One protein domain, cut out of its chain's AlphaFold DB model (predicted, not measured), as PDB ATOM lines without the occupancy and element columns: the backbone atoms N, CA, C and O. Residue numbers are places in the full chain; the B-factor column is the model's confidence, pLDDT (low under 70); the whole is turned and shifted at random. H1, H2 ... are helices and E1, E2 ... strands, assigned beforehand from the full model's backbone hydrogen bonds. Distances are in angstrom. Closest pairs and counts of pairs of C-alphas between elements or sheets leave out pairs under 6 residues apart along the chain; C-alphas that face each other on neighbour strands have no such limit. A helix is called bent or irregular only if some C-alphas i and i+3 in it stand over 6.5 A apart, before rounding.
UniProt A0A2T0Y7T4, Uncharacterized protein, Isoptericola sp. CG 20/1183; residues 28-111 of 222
ATOM      1  N   GLU A  28     -75.522  44.787  63.461       91.19
ATOM      2  CA  GLU A  28     -74.450  45.504  62.768       91.19
ATOM      3  C   GLU A  28     -74.974  46.763  62.072       91.19
ATOM      4  O   GLU A  28     -74.403  47.846  62.234       91.19
ATOM      5  N   LEU A  29     -76.094  46.650  61.349       91.06
ATOM      6  CA  LEU A  29     -76.721  47.797  60.697       91.06
ATOM      7  C   LEU A  29     -77.147  48.857  61.720       91.06
ATOM      8  O   LEU A  29     -76.908  50.046  61.500       91.06
ATOM      9  N   TRP A  30     -77.725  48.437  62.848       90.75
ATOM     10  CA  TRP A  30     -78.135  49.334  63.925       90.75
ATOM     11  C   TRP A  30     -76.944  50.098  64.494       90.75
ATOM     12  O   TRP A  30     -77.005  51.317  64.632       90.75
ATOM     13  N   ASN A  31     -75.837  49.406  64.762       90.94
ATOM     14  CA  ASN A  31     -74.626  50.025  65.290       90.94
ATOM     15  C   ASN A  31     -74.039  51.050  64.311       90.94
ATOM     16  O   ASN A  31     -73.608  52.125  64.722       90.94
ATOM     17  N   VAL A  32     -74.072  50.780  63.005       89.50
ATOM     18  CA  VAL A  32     -73.614  51.747  61.992       89.50
ATOM     19  C   VAL A  32     -74.576  52.939  61.867       89.50
ATOM     20  O   VAL A  32     -74.145  54.079  61.666       89.50
ATOM     21  N   ALA A  33     -75.883  52.696  61.978       88.06
ATOM     22  CA  ALA A  33     -76.921  53.718  61.877       88.06
ATOM     23  C   ALA A  33     -76.955  54.651  63.099       88.06
ATOM     24  O   ALA A  33     -76.923  55.872  62.926       88.06
ATOM     25  N   ASN A  34     -76.945  54.081  64.306       87.62
ATOM     26  CA  ASN A  34     -77.269  54.746  65.572       87.62
ATOM     27  C   ASN A  34     -76.144  54.690  66.630       87.62
ATOM     28  O   ASN A  34     -76.289  55.263  67.707       87.62
ATOM     29  N   GLY A  35     -75.013  54.030  66.362       82.00
ATOM     30  CA  GLY A  35     -73.971  53.773  67.369       82.00
ATOM     31  C   GLY A  35     -73.173  54.990  67.852       82.00
ATOM     32  O   GLY A  35     -72.395  54.853  68.791       82.00
ATOM     33  N   SER A  36     -73.349  56.176  67.258       80.56
ATOM     34  CA  SER A  36     -72.687  57.406  67.723       80.56
ATOM     35  C   SER A  36     -73.258  57.947  69.035       80.56
ATOM     36  O   SER A  36     -72.636  58.813  69.640       80.56
ATOM     37  N   GLY A  37     -74.448  57.504  69.461       77.06
ATOM     38  CA  GLY A  37     -75.154  58.037  70.638       77.06
ATOM     39  C   GLY A  37     -75.713  59.456  70.455       77.06
ATOM     40  O   GLY A  37     -76.627  59.861  71.169       77.06
ATOM     41  N   GLU A  38     -75.210  60.199  69.470       84.88
ATOM     42  CA  GLU A  38     -75.736  61.493  69.050       84.88
ATOM     43  C   GLU A  38     -77.038  61.337  68.261       84.88
ATOM     44  O   GLU A  38     -77.136  60.526  67.333       84.88
ATOM     45  N   ARG A  39     -78.035  62.154  68.608       87.69
ATOM     46  CA  ARG A  39     -79.280  62.245  67.848       87.69
ATOM     47  C   ARG A  39     -78.995  62.887  66.494       87.69
ATOM     48  O   ARG A  39     -78.391  63.953  66.430       87.69
ATOM     49  N   TRP A  40     -79.484  62.269  65.425       93.81
ATOM     50  CA  TRP A  40     -79.419  62.855  64.094       93.81
ATOM     51  C   TRP A  40     -80.479  63.957  63.973       93.81
ATOM     52  O   TRP A  40     -81.673  63.664  63.932       93.81
ATOM     53  N   ILE A  41     -80.038  65.218  63.987       93.88
ATOM     54  CA  ILE A  41     -80.889  66.410  63.868       93.88
ATOM     55  C   ILE A  41     -80.410  67.236  62.676       93.88
ATOM     56  O   ILE A  41     -79.227  67.553  62.585       93.88
ATOM     57  N   GLU A  42     -81.339  67.614  61.804       94.69
ATOM     58  CA  GLU A  42     -81.097  68.461  60.638       94.69
ATOM     59  C   GLU A  42     -81.932  69.736  60.743       94.69
ATOM     60  O   GLU A  42     -83.157  69.690  60.793       94.69
ATOM     61  N   THR A  43     -81.278  70.897  60.765       92.06
ATOM     62  CA  THR A  43     -81.943  72.184  61.041       92.06
ATOM     63  C   THR A  43     -82.859  72.670  59.923       92.06
ATOM     64  O   THR A  43     -83.683  73.550  60.150       92.06
ATOM     65  N   GLU A  44     -82.689  72.145  58.710       90.81
ATOM     66  CA  GLU A  44     -83.513  72.507  57.552       90.81
ATOM     67  C   GLU A  44     -84.826  71.716  57.493       90.81
ATOM     68  O   GLU A  44     -85.697  72.049  56.701       90.81
ATOM     69  N   ILE A  45     -84.986  70.697  58.340       91.94
ATOM     70  CA  ILE A  45     -86.178  69.854  58.414       91.94
ATOM     71  C   ILE A  45     -87.031  70.317  59.596       91.94
ATOM     72  O   ILE A  45     -86.533  70.485  60.709       91.94
ATOM     73  N   ALA A  46     -88.326  70.526  59.371       89.12
ATOM     74  CA  ALA A  46     -89.241  71.017  60.395       89.12
ATOM     75  C   ALA A  46     -89.807  69.891  61.277       89.12
ATOM     76  O   ALA A  46     -89.975  70.068  62.483       89.12
ATOM     77  N   GLY A  47     -90.125  68.738  60.690       88.25
ATOM     78  CA  GLY A  47     -90.757  67.610  61.367       88.25
ATOM     79  C   GLY A  47     -89.780  66.601  61.964       88.25
ATOM     80  O   GLY A  47     -88.569  66.665  61.759       88.25
ATOM     81  N   GLY A  48     -90.336  65.636  62.698       94.31
ATOM     82  CA  GLY A  48     -89.634  64.420  63.096       94.31
ATOM     83  C   GLY A  48     -89.868  63.333  62.065       94.31
ATOM     84  O   GLY A  48     -91.016  62.993  61.775       94.31
ATOM     85  N   TRP A  49     -88.801  62.770  61.519       96.50
ATOM     86  CA  TRP A  49     -88.878  61.707  60.525       96.50
ATOM     87  C   TRP A  49     -88.476  60.376  61.123       96.50
ATOM     88  O   TRP A  49     -87.471  60.283  61.820       96.50
ATOM     89  N   VAL A  50     -89.230  59.332  60.805       95.31
ATOM     90  CA  VAL A  50     -88.851  57.950  61.091       95.31
ATOM     91  C   VAL A  50     -88.608  57.254  59.761       95.31
ATOM     92  O   VAL A  50     -89.479  57.252  58.891       95.31
ATOM     93  N   LEU A  51     -87.412  56.689  59.593       96.25
ATOM     94  CA  LEU A  51     -87.028  55.926  58.409       96.25
ATOM     95  C   LEU A  51     -86.804  54.463  58.786       96.25
ATOM     96  O   LEU A  51     -85.958  54.158  59.629       96.25
ATOM     97  N   SER A  52     -87.511  53.563  58.109       95.19
ATOM     98  CA  SER A  52     -87.307  52.117  58.213       95.19
ATOM     99  C   SER A  52     -86.329  51.660  57.138       95.19
ATOM    100  O   SER A  52     -86.527  51.907  55.945       95.19
ATOM    101  N   LEU A  53     -85.242  51.013  57.552       95.88
ATOM    102  CA  LEU A  53     -84.124  50.657  56.682       95.88
ATOM    103  C   LEU A  53     -84.147  49.179  56.310       95.88
ATOM    104  O   LEU A  53     -84.174  48.320  57.185       95.88
ATOM    105  N   ALA A  54     -84.014  48.872  55.021       92.75
ATOM    106  CA  ALA A  54     -83.735  47.510  54.585       92.75
ATOM    107  C   ALA A  54     -82.367  47.032  55.127       92.75
ATOM    108  O   ALA A  54     -81.430  47.839  55.190       92.75
ATOM    109  N   PRO A  55     -82.167  45.720  55.373       85.81
ATOM    110  CA  PRO A  55     -80.905  45.169  55.891       85.81
ATOM    111  C   PRO A  55     -79.644  45.521  55.081       85.81
ATOM    112  O   PRO A  55     -78.533  45.491  55.595       85.81
ATOM    113  N   ARG A  56     -79.796  45.864  53.794       85.12
ATOM    114  CA  ARG A  56     -78.694  46.231  52.885       85.12
ATOM    115  C   ARG A  56     -78.553  47.743  52.668       85.12
ATOM    116  O   ARG A  56     -77.919  48.168  51.697       85.12
ATOM    117  N   CYS A  57     -79.172  48.562  53.520       93.00
ATOM    118  CA  CYS A  57     -79.111  50.015  53.419       93.00
ATOM    119  C   CYS A  57     -77.659  50.520  53.460       93.00
ATOM    120  O   CYS A  57     -76.839  50.115  54.286       93.00
ATOM    121  N   LYS A  58     -77.327  51.455  52.564       89.19
ATOM    122  CA  LYS A  58     -76.005  52.092  52.521       89.19
ATOM    123  C   LYS A  58     -76.001  53.303  53.450       89.19
ATOM    124  O   LYS A  58     -76.040  54.433  52.967       89.19
ATOM    125  N   VAL A  59     -75.910  53.070  54.761       93.19
ATOM    126  CA  VAL A  59     -76.062  54.100  55.815       93.19
ATOM    127  C   VAL A  59     -75.255  55.371  55.545       93.19
ATOM    128  O   VAL A  59     -75.780  56.469  55.675       93.19
ATOM    129  N   LYS A  60     -73.998  55.265  55.094       93.62
ATOM    130  CA  LYS A  60     -73.188  56.452  54.765       93.62
ATOM    131  C   LYS A  60     -73.823  57.312  53.665       93.62
ATOM    132  O   LYS A  60     -73.859  58.531  53.785       93.62
ATOM    133  N   LYS A  61     -74.327  56.687  52.594       95.94
ATOM    134  CA  LYS A  61     -75.013  57.399  51.505       95.94
ATOM    135  C   LYS A  61     -76.376  57.917  51.949       95.94
ATOM    136  O   LYS A  61     -76.771  58.987  51.502       95.94
ATOM    137  N   LEU A  62     -77.068  57.173  52.816       96.69
ATOM    138  CA  LEU A  62     -78.311  57.616  53.435       96.69
ATOM    139  C   LEU A  62     -78.077  58.906  54.226       96.69
ATOM    140  O   LEU A  62     -78.699  59.910  53.909       96.69
ATOM    141  N   LYS A  63     -77.118  58.915  55.161       95.06
ATOM    142  CA  LYS A  63     -76.785  60.093  55.976       95.06
ATOM    143  C   LYS A  63     -76.429  61.326  55.145       95.06
ATOM    144  O   LYS A  63     -76.798  62.432  55.498       95.06
ATOM    145  N   GLN A  64     -75.782  61.133  53.997       95.69
ATOM    146  CA  GLN A  64     -75.424  62.227  53.089       95.69
ATOM    147  C   GLN A  64     -76.591  62.786  52.266       95.69
ATOM    148  O   GLN A  64     -76.505  63.918  51.801       95.69
ATOM    149  N   ARG A  65     -77.624  61.984  51.981       97.25
ATOM    150  CA  ARG A  65     -78.645  62.328  50.974       97.25
ATOM    151  C   ARG A  65     -80.057  62.426  51.524       97.25
ATOM    152  O   ARG A  65     -80.849  63.158  50.949       97.25
ATOM    153  N   ALA A  66     -80.380  61.699  52.589       97.00
ATOM    154  CA  ALA A  66     -81.709  61.726  53.178       97.00
ATOM    155  C   ALA A  66     -82.147  63.147  53.570       97.00
ATOM    156  O   ALA A  66     -83.265  63.483  53.201       97.00
ATOM    157  N   PRO A  67     -81.310  64.014  54.181       96.94
ATOM    158  CA  PRO A  67     -81.783  65.316  54.650       96.94
ATOM    159  C   PRO A  67     -82.446  66.170  53.560       96.94
ATOM    160  O   PRO A  67     -83.578  66.621  53.718       96.94
ATOM    161  N   SER A  68     -81.803  66.298  52.395       96.94
ATOM    162  CA  SER A  68     -82.349  67.081  51.279       96.94
ATOM    163  C   SER A  68     -83.566  66.430  50.616       96.94
ATOM    164  O   SER A  68     -84.422  67.128  50.077       96.94
ATOM    165  N   LEU A  69     -83.672  65.099  50.657       97.69
ATOM    166  CA  LEU A  69     -84.845  64.379  50.160       97.69
ATOM    167  C   LEU A  69     -86.039  64.523  51.112       97.69
ATOM    168  O   LEU A  69     -87.161  64.704  50.649       97.69
ATOM    169  N   LEU A  70     -85.804  64.490  52.424       97.31
ATOM    170  CA  LEU A  70     -86.840  64.707  53.433       97.31
ATOM    171  C   LEU A  70     -87.347  66.148  53.402       97.31
ATOM    172  O   LEU A  70     -88.554  66.353  53.411       97.31
ATOM    173  N   TYR A  71     -86.455  67.130  53.244       96.38
ATOM    174  CA  TYR A  71     -86.844  68.528  53.032       96.38
ATOM    175  C   TYR A  71     -87.809  68.695  51.846       96.38
ATOM    176  O   TYR A  71     -88.835  69.367  51.955       96.38
ATOM    177  N   ARG A  72     -87.530  68.031  50.714       96.94
ATOM    178  CA  ARG A  72     -88.435  68.027  49.551       96.94
ATOM    179  C   ARG A  72     -89.803  67.436  49.892       96.94
ATOM    180  O   ARG A  72     -90.814  68.023  49.525       96.94
ATOM    181  N   LEU A  73     -89.833  66.320  50.622       96.31
ATOM    182  CA  LEU A  73     -91.078  65.664  51.033       96.31
ATOM    183  C   LEU A  73     -91.879  66.467  52.069       96.31
ATOM    184  O   LEU A  73     -93.094  66.311  52.150       96.31
ATOM    185  N   GLU A  74     -91.240  67.336  52.855       94.12
ATOM    186  CA  GLU A  74     -91.958  68.272  53.727       94.12
ATOM    187  C   GLU A  74     -92.651  69.385  52.950       94.12
ATOM    188  O   GLU A  74     -93.762  69.778  53.313       94.12
ATOM    189  N   ALA A  75     -92.003  69.882  51.894       94.75
ATOM    190  CA  ALA A  75     -92.573  70.891  51.012       94.75
ATOM    191  C   ALA A  75     -93.686  70.310  50.123       94.75
ATOM    192  O   ALA A  75     -94.701  70.968  49.894       94.75
ATOM    193  N   ASP A  76     -93.503  69.077  49.647       95.81
ATOM    194  CA  ASP A  76     -94.468  68.342  48.835       95.81
ATOM    195  C   ASP A  76     -94.436  66.842  49.167       95.81
ATOM    196  O   ASP A  76     -93.615  66.076  48.657       95.81
ATOM    197  N   ALA A  77     -95.396  66.397  49.980       92.69
ATOM    198  CA  ALA A  77     -95.542  64.988  50.352       92.69
ATOM    199  C   ALA A  77     -95.830  64.060  49.151       92.69
ATOM    200  O   ALA A  77     -95.748  62.839  49.280       92.69
ATOM    201  N   SER A  78     -96.178  64.618  47.986       94.62
ATOM    202  CA  SER A  78     -96.421  63.882  46.746       94.62
ATOM    203  C   SER A  78     -95.202  63.798  45.817       94.62
ATOM    204  O   SER A  78     -95.318  63.197  44.742       94.62
ATOM    205  N   ASP A  79     -94.032  64.314  46.226       97.25
ATOM    206  CA  ASP A  79     -92.776  64.240  45.468       97.25
ATOM    207  C   ASP A  79     -92.292  62.785  45.316       97.25
ATOM    208  O   ASP A  79     -91.503  62.235  46.094       97.25
ATOM    209  N   ARG A  80     -92.781  62.139  44.254       95.25
ATOM    210  CA  ARG A  80     -92.479  60.740  43.929       95.25
ATOM    211  C   ARG A  80     -91.005  60.511  43.618       95.25
ATOM    212  O   ARG A  80     -90.521  59.401  43.827       95.25
ATOM    213  N   GLU A  81     -90.301  61.516  43.101       97.62
ATOM    214  CA  GLU A  81     -88.879  61.384  42.795       97.62
ATOM    215  C   GLU A  81     -88.068  61.324  44.092       97.62
ATOM    216  O   GLU A  81     -87.236  60.428  44.248       97.62
ATOM    217  N   ALA A  82     -88.347  62.214  45.051       96.88
ATOM    218  CA  ALA A  82     -87.714  62.170  46.366       96.88
ATOM    219  C   ALA A  82     -87.968  60.827  47.070       96.88
ATOM    220  O   ALA A  82     -87.024  60.200  47.563       96.88
ATOM    221  N   GLY A  83     -89.212  60.334  47.024       96.25
ATOM    222  CA  GLY A  83     -89.577  59.012  47.539       96.25
ATOM    223  C   GLY A  83     -88.800  57.868  46.872       96.25
ATOM    224  O   GLY A  83     -88.198  57.041  47.556       96.25
ATOM    225  N   ALA A  84     -88.731  57.845  45.538       96.69
ATOM    226  CA  ALA A  84     -87.979  56.827  44.797       96.69
ATOM    227  C   ALA A  84     -86.467  56.881  45.086       96.69
ATOM    228  O   ALA A  84     -85.798  55.848  45.164       96.69
ATOM    229  N   LEU A  85     -85.908  58.079  45.284       97.50
ATOM    230  CA  LEU A  85     -84.504  58.251  45.654       97.50
ATOM    231  C   LEU A  85     -84.213  57.733  47.068       97.50
ATOM    232  O   LEU A  85     -83.175  57.096  47.254       97.50
ATOM    233  N   LEU A  86     -85.110  57.949  48.038       97.25
ATOM    234  CA  LEU A  86     -85.000  57.352  49.377       97.25
ATOM    235  C   LEU A  86     -85.057  55.821  49.311       97.25
ATOM    236  O   LEU A  86     -84.207  55.150  49.902       97.25
ATOM    237  N   GLN A  87     -85.970  55.262  48.512       95.94
ATOM    238  CA  GLN A  87     -86.024  53.817  48.264       95.94
ATOM    239  C   GLN A  87     -84.716  53.285  47.668       95.94
ATOM    240  O   GLN A  87     -84.171  52.286  48.138       95.94
ATOM    241  N   GLY A  88     -84.129  54.004  46.707       95.69
ATOM    242  CA  GLY A  88     -82.816  53.679  46.142       95.69
ATOM    243  C   GLY A  88     -81.652  53.735  47.147       95.69
ATOM    244  O   GLY A  88     -80.590  53.155  46.893       95.69
ATOM    245  N   LEU A  89     -81.824  54.405  48.293       96.19
ATOM    246  CA  LEU A  89     -80.870  54.412  49.412       96.19
ATOM    247  C   LEU A  89     -81.095  53.256  50.400       96.19
ATOM    248  O   LEU A  89     -80.253  53.034  51.276       96.19
ATOM    249  N   GLY A  90     -82.169  52.484  50.224       95.75
ATOM    250  CA  GLY A  90     -82.550  51.367  51.083       95.75
ATOM    251  C   GLY A  90     -83.542  51.735  52.183       95.75
ATOM    252  O   GLY A  90     -83.615  51.006  53.167       95.75
ATOM    253  N   VAL A  91     -84.271  52.847  52.046       96.56
ATOM    254  CA  VAL A  91     -85.408  53.179  52.918       96.56
ATOM    255  C   VAL A  91     -86.651  52.467  52.392       96.56
ATOM    256  O   VAL A  91     -87.011  52.655  51.232       96.56
ATOM    257  N   VAL A  92     -87.297  51.644  53.210       95.38
ATOM    258  CA  VAL A  92     -88.523  50.932  52.804       95.38
ATOM    259  C   VAL A  92     -89.789  51.677  53.203       95.38
ATOM    260  O   VAL A  92     -90.788  51.596  52.498       95.38
ATOM    261  N   ASP A  93     -89.720  52.430  54.299       94.06
ATOM    262  CA  ASP A  93     -90.790  53.284  54.795       94.06
ATOM    263  C   ASP A  93     -90.188  54.574  55.347       94.06
ATOM    264  O   ASP A  93     -89.122  54.560  55.970       94.06
ATOM    265  N   ALA A  94     -90.865  55.685  55.084       95.44
ATOM    266  CA  ALA A  94     -90.509  56.997  55.590       95.44
ATOM    267  C   ALA A  94     -91.796  57.739  55.926       95.44
ATOM    268  O   ALA A  94     -92.617  57.990  55.043       95.44
ATOM    269  N   HIS A  95     -91.951  58.131  57.185       93.75
ATOM    270  CA  HIS A  95     -93.095  58.923  57.601       93.75
ATOM    271  C   HIS A  95     -92.678  60.047  58.538       93.75
ATOM    272  O   HIS A  95     -91.713  59.949  59.304       93.75
ATOM    273  N   ARG A  96     -93.442  61.135  58.460       93.94
ATOM    274  CA  ARG A  96     -93.328  62.268  59.367       93.94
ATOM    275  C   ARG A  96     -94.239  62.029  60.565       93.94
ATOM    276  O   ARG A  96     -95.390  61.634  60.399       93.94
ATOM    277  N   SER A  97     -93.726  62.296  61.753       86.94
ATOM    278  CA  SER A  97     -94.440  62.204  63.023       86.94
ATOM    279  C   SER A  97     -94.285  63.505  63.802       86.94
ATOM    280  O   SER A  97     -93.316  64.249  63.607       86.94
ATOM    281  N   ASP A  98     -95.250  63.785  64.675       85.44
ATOM    282  CA  ASP A  98     -95.113  64.865  65.648       85.44
ATOM    283  C   ASP A  98     -93.969  64.532  66.613       85.44
ATOM    284  O   ASP A  98     -93.784  63.383  67.020       85.44
ATOM    285  N   THR A  99     -93.164  65.535  66.960       84.12
ATOM    286  CA  THR A  99     -91.986  65.340  67.807       84.12
ATOM    287  C   THR A  99     -91.671  66.593  68.617       84.12
ATOM    288  O   THR A  99     -91.801  67.711  68.121       84.12
ATOM    289  N   ASP A 100     -91.165  66.399  69.835       87.38
ATOM    290  CA  ASP A 100     -90.578  67.468  70.655       87.38
ATOM    291  C   ASP A 100     -89.167  67.865  70.180       87.38
ATOM    292  O   ASP A 100     -88.549  68.786  70.717       87.38
ATOM    293  N   PHE A 101     -88.636  67.171  69.166       89.00
ATOM    294  CA  PHE A 101     -87.309  67.404  68.601       89.00
ATOM    295  C   PHE A 101     -87.402  67.705  67.094       89.00
ATOM    296  O   PHE A 101     -87.128  66.816  66.283       89.00
ATOM    297  N   PRO A 102     -87.796  68.927  66.690       91.06
ATOM    298  CA  PRO A 102     -87.847  69.327  65.283       91.06
ATOM    299  C   PRO A 102     -86.550  69.005  64.532       91.06
ATOM    300  O   PRO A 102     -85.453  69.174  65.073       91.06
ATOM    301  N   GLY A 103     -86.681  68.500  63.306       92.75
ATOM    302  CA  GLY A 103     -85.556  68.107  62.458       92.75
ATOM    303  C   GLY A 103     -84.905  66.774  62.826       92.75
ATOM    304  O   GLY A 103     -83.917  66.379  62.208       92.75
ATOM    305  N   SER A 104     -85.425  66.064  63.831       94.94
ATOM    306  CA  SER A 104     -84.918  64.740  64.191       94.94
ATOM    307  C   SER A 104     -85.218  63.694  63.114       94.94
ATOM    308  O   SER A 104     -86.324  63.619  62.582       94.94
ATOM    309  N   ILE A 105     -84.223  62.855  62.819       95.50
ATOM    310  CA  ILE A 105     -84.345  61.701  61.924       95.50
ATOM    311  C   ILE A 105     -84.048  60.439  62.739       95.50
ATOM    312  O   ILE A 105     -82.902  60.155  63.092       95.50
ATOM    313  N   TYR A 106     -85.086  59.668  63.038       93.06
ATOM    314  CA  TYR A 106     -85.000  58.383  63.718       93.06
ATOM    315  C   TYR A 106     -84.847  57.263  62.698       93.06
ATOM    316  O   TYR A 106     -85.599  57.171  61.728       93.06
ATOM    317  N   LEU A 107     -83.880  56.383  62.933       93.94
ATOM    318  CA  LEU A 107     -83.653  55.210  62.101       93.94
ATOM    319  C   LEU A 107     -84.130  53.965  62.831       93.94
ATOM    320  O   LEU A 107     -83.693  53.702  63.952       93.94
ATOM    321  N   THR A 108     -84.966  53.180  62.163       91.31
ATOM    322  CA  THR A 108     -85.291  51.808  62.549       91.31
ATOM    323  C   THR A 108     -84.886  50.844  61.441       91.31
ATOM    324  O   THR A 108     -84.596  51.247  60.315       91.31
ATOM    325  N   ILE A 109     -84.823  49.560  61.757       91.94
ATOM    326  CA  ILE A 109     -84.532  48.515  60.778       91.94
ATOM    327  C   ILE A 109     -85.849  47.856  60.425       91.94
ATOM    328  O   ILE A 109     -86.595  47.444  61.312       91.94
ATOM    329  N   ASP A 110     -86.125  47.768  59.130       89.50
ATOM    330  CA  ASP A 110     -87.226  46.969  58.633       89.50
ATOM    331  C   ASP A 110     -86.893  45.492  58.796       89.50
ATOM    332  O   ASP A 110     -85.837  45.006  58.377       89.50
ATOM    333  N   ARG A 111     -87.799  44.785  59.456       82.38
ATOM    334  CA  ARG A 111     -87.641  43.378  59.798       82.38
ATOM    335  C   ARG A 111     -88.884  42.648  59.341       82.38
ATOM    336  O   ARG A 111     -89.967  43.221  59.281       82.38
TER     337      ARG A 111
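Overview. This is residues 28 to 111 of the 222 residues of an uncharacterized protein of Isoptericola sp. CG 20/1183 (UniProt A0A2T0Y7T4). A small sheet of three strands, E2, E1 and E3, is covered on one face by a helical hairpin of H2 and H3, and the short helix H1 packs near the edge strand E3. The arrangement is two layers, helices H1, H2 and H3 on one face of the sheet. The printed part has 84 residues, with three named helices and three named strands in the order H1, E1, H2, H3, E2, E3. The sheet runs E2, E1, E3 and is mixed, E1 being antiparallel to E2 and parallel to E3, and the class is mixed, helices and strands. The whole is compact and rounded, with a radius of gyration of the C-alphas of 11.8 A and spans of 33 by 27 by 21 A.

Arrangement. The inner strand E1, residues 48 to 53, is antiparallel to the edge strand E2, residues 91 to 97, at 162 degrees; N 52 and O 93, 2.9 A apart, are within hydrogen-bond range. E1 is parallel to the other edge strand, E3, residues 105 to 109, at 25 degrees, with N 51 and O 106 at 2.8 A. H2, residues 59 to 75, is on the sheet at a height over the sheet of 9.6 A. It is over E2, and only just over E1 and E3, with 3 of its C-alphas on each; it runs slantwise to the strands, at 45 degrees to E2 on the local plane. H2 is irregular, C-alphas 64 and 67 being 7.2 A apart, and has a kink of 46 degrees near residue 66. H3, residues 80 to 88, is on the same face as H2 and over E2, at a height over the sheet of 8.9 A. H2 and H3 form a helical hairpin: they touch, closest at the C-alphas of Leu 69 and Ala 82, 5.2 A apart, and run opposite ways at a shallow tilt of 15 degrees. H1, residues 28 to 34, is on the sheet too; its closest C-alpha to E3 is that of Ala 33, 6.9 A from that of Leu 107. H1 and H2 only just touch, with 3 pairs of C-alphas within 8 A, made by residue 59 of H2 alone; the closest are those of Ala 33 and Val 59, 6.1 A. H1 and H3 are apart. In H1 and H3 every O i to N i+4 pair is within hydrogen-bond range; in H2, 11 of 13 are.

Along the chain. H1 begins at C-alpha 28, (-74.450, 45.504, 62.768), and measures 10.1 A from first to last C-alpha. E1 measures 16.2 A, H2 24.0 A, H3 12.2 A, E2 16.3 A and E3 13.2 A. H2 begins at C-alpha 59, (-76.062, 54.100, 55.815), and E3 ends at C-alpha 109, (-84.532, 48.515, 60.778).

Size, cuts and confidence. The C-alphas of Glu 28 and Asp 76 are the two farthest apart, 33.4 A. The printed part has no cut. The link from H1 to E1, residues 35 to 47, is long. The mean pLDDT of the printed part is 92.7, and no printed residue is under 70.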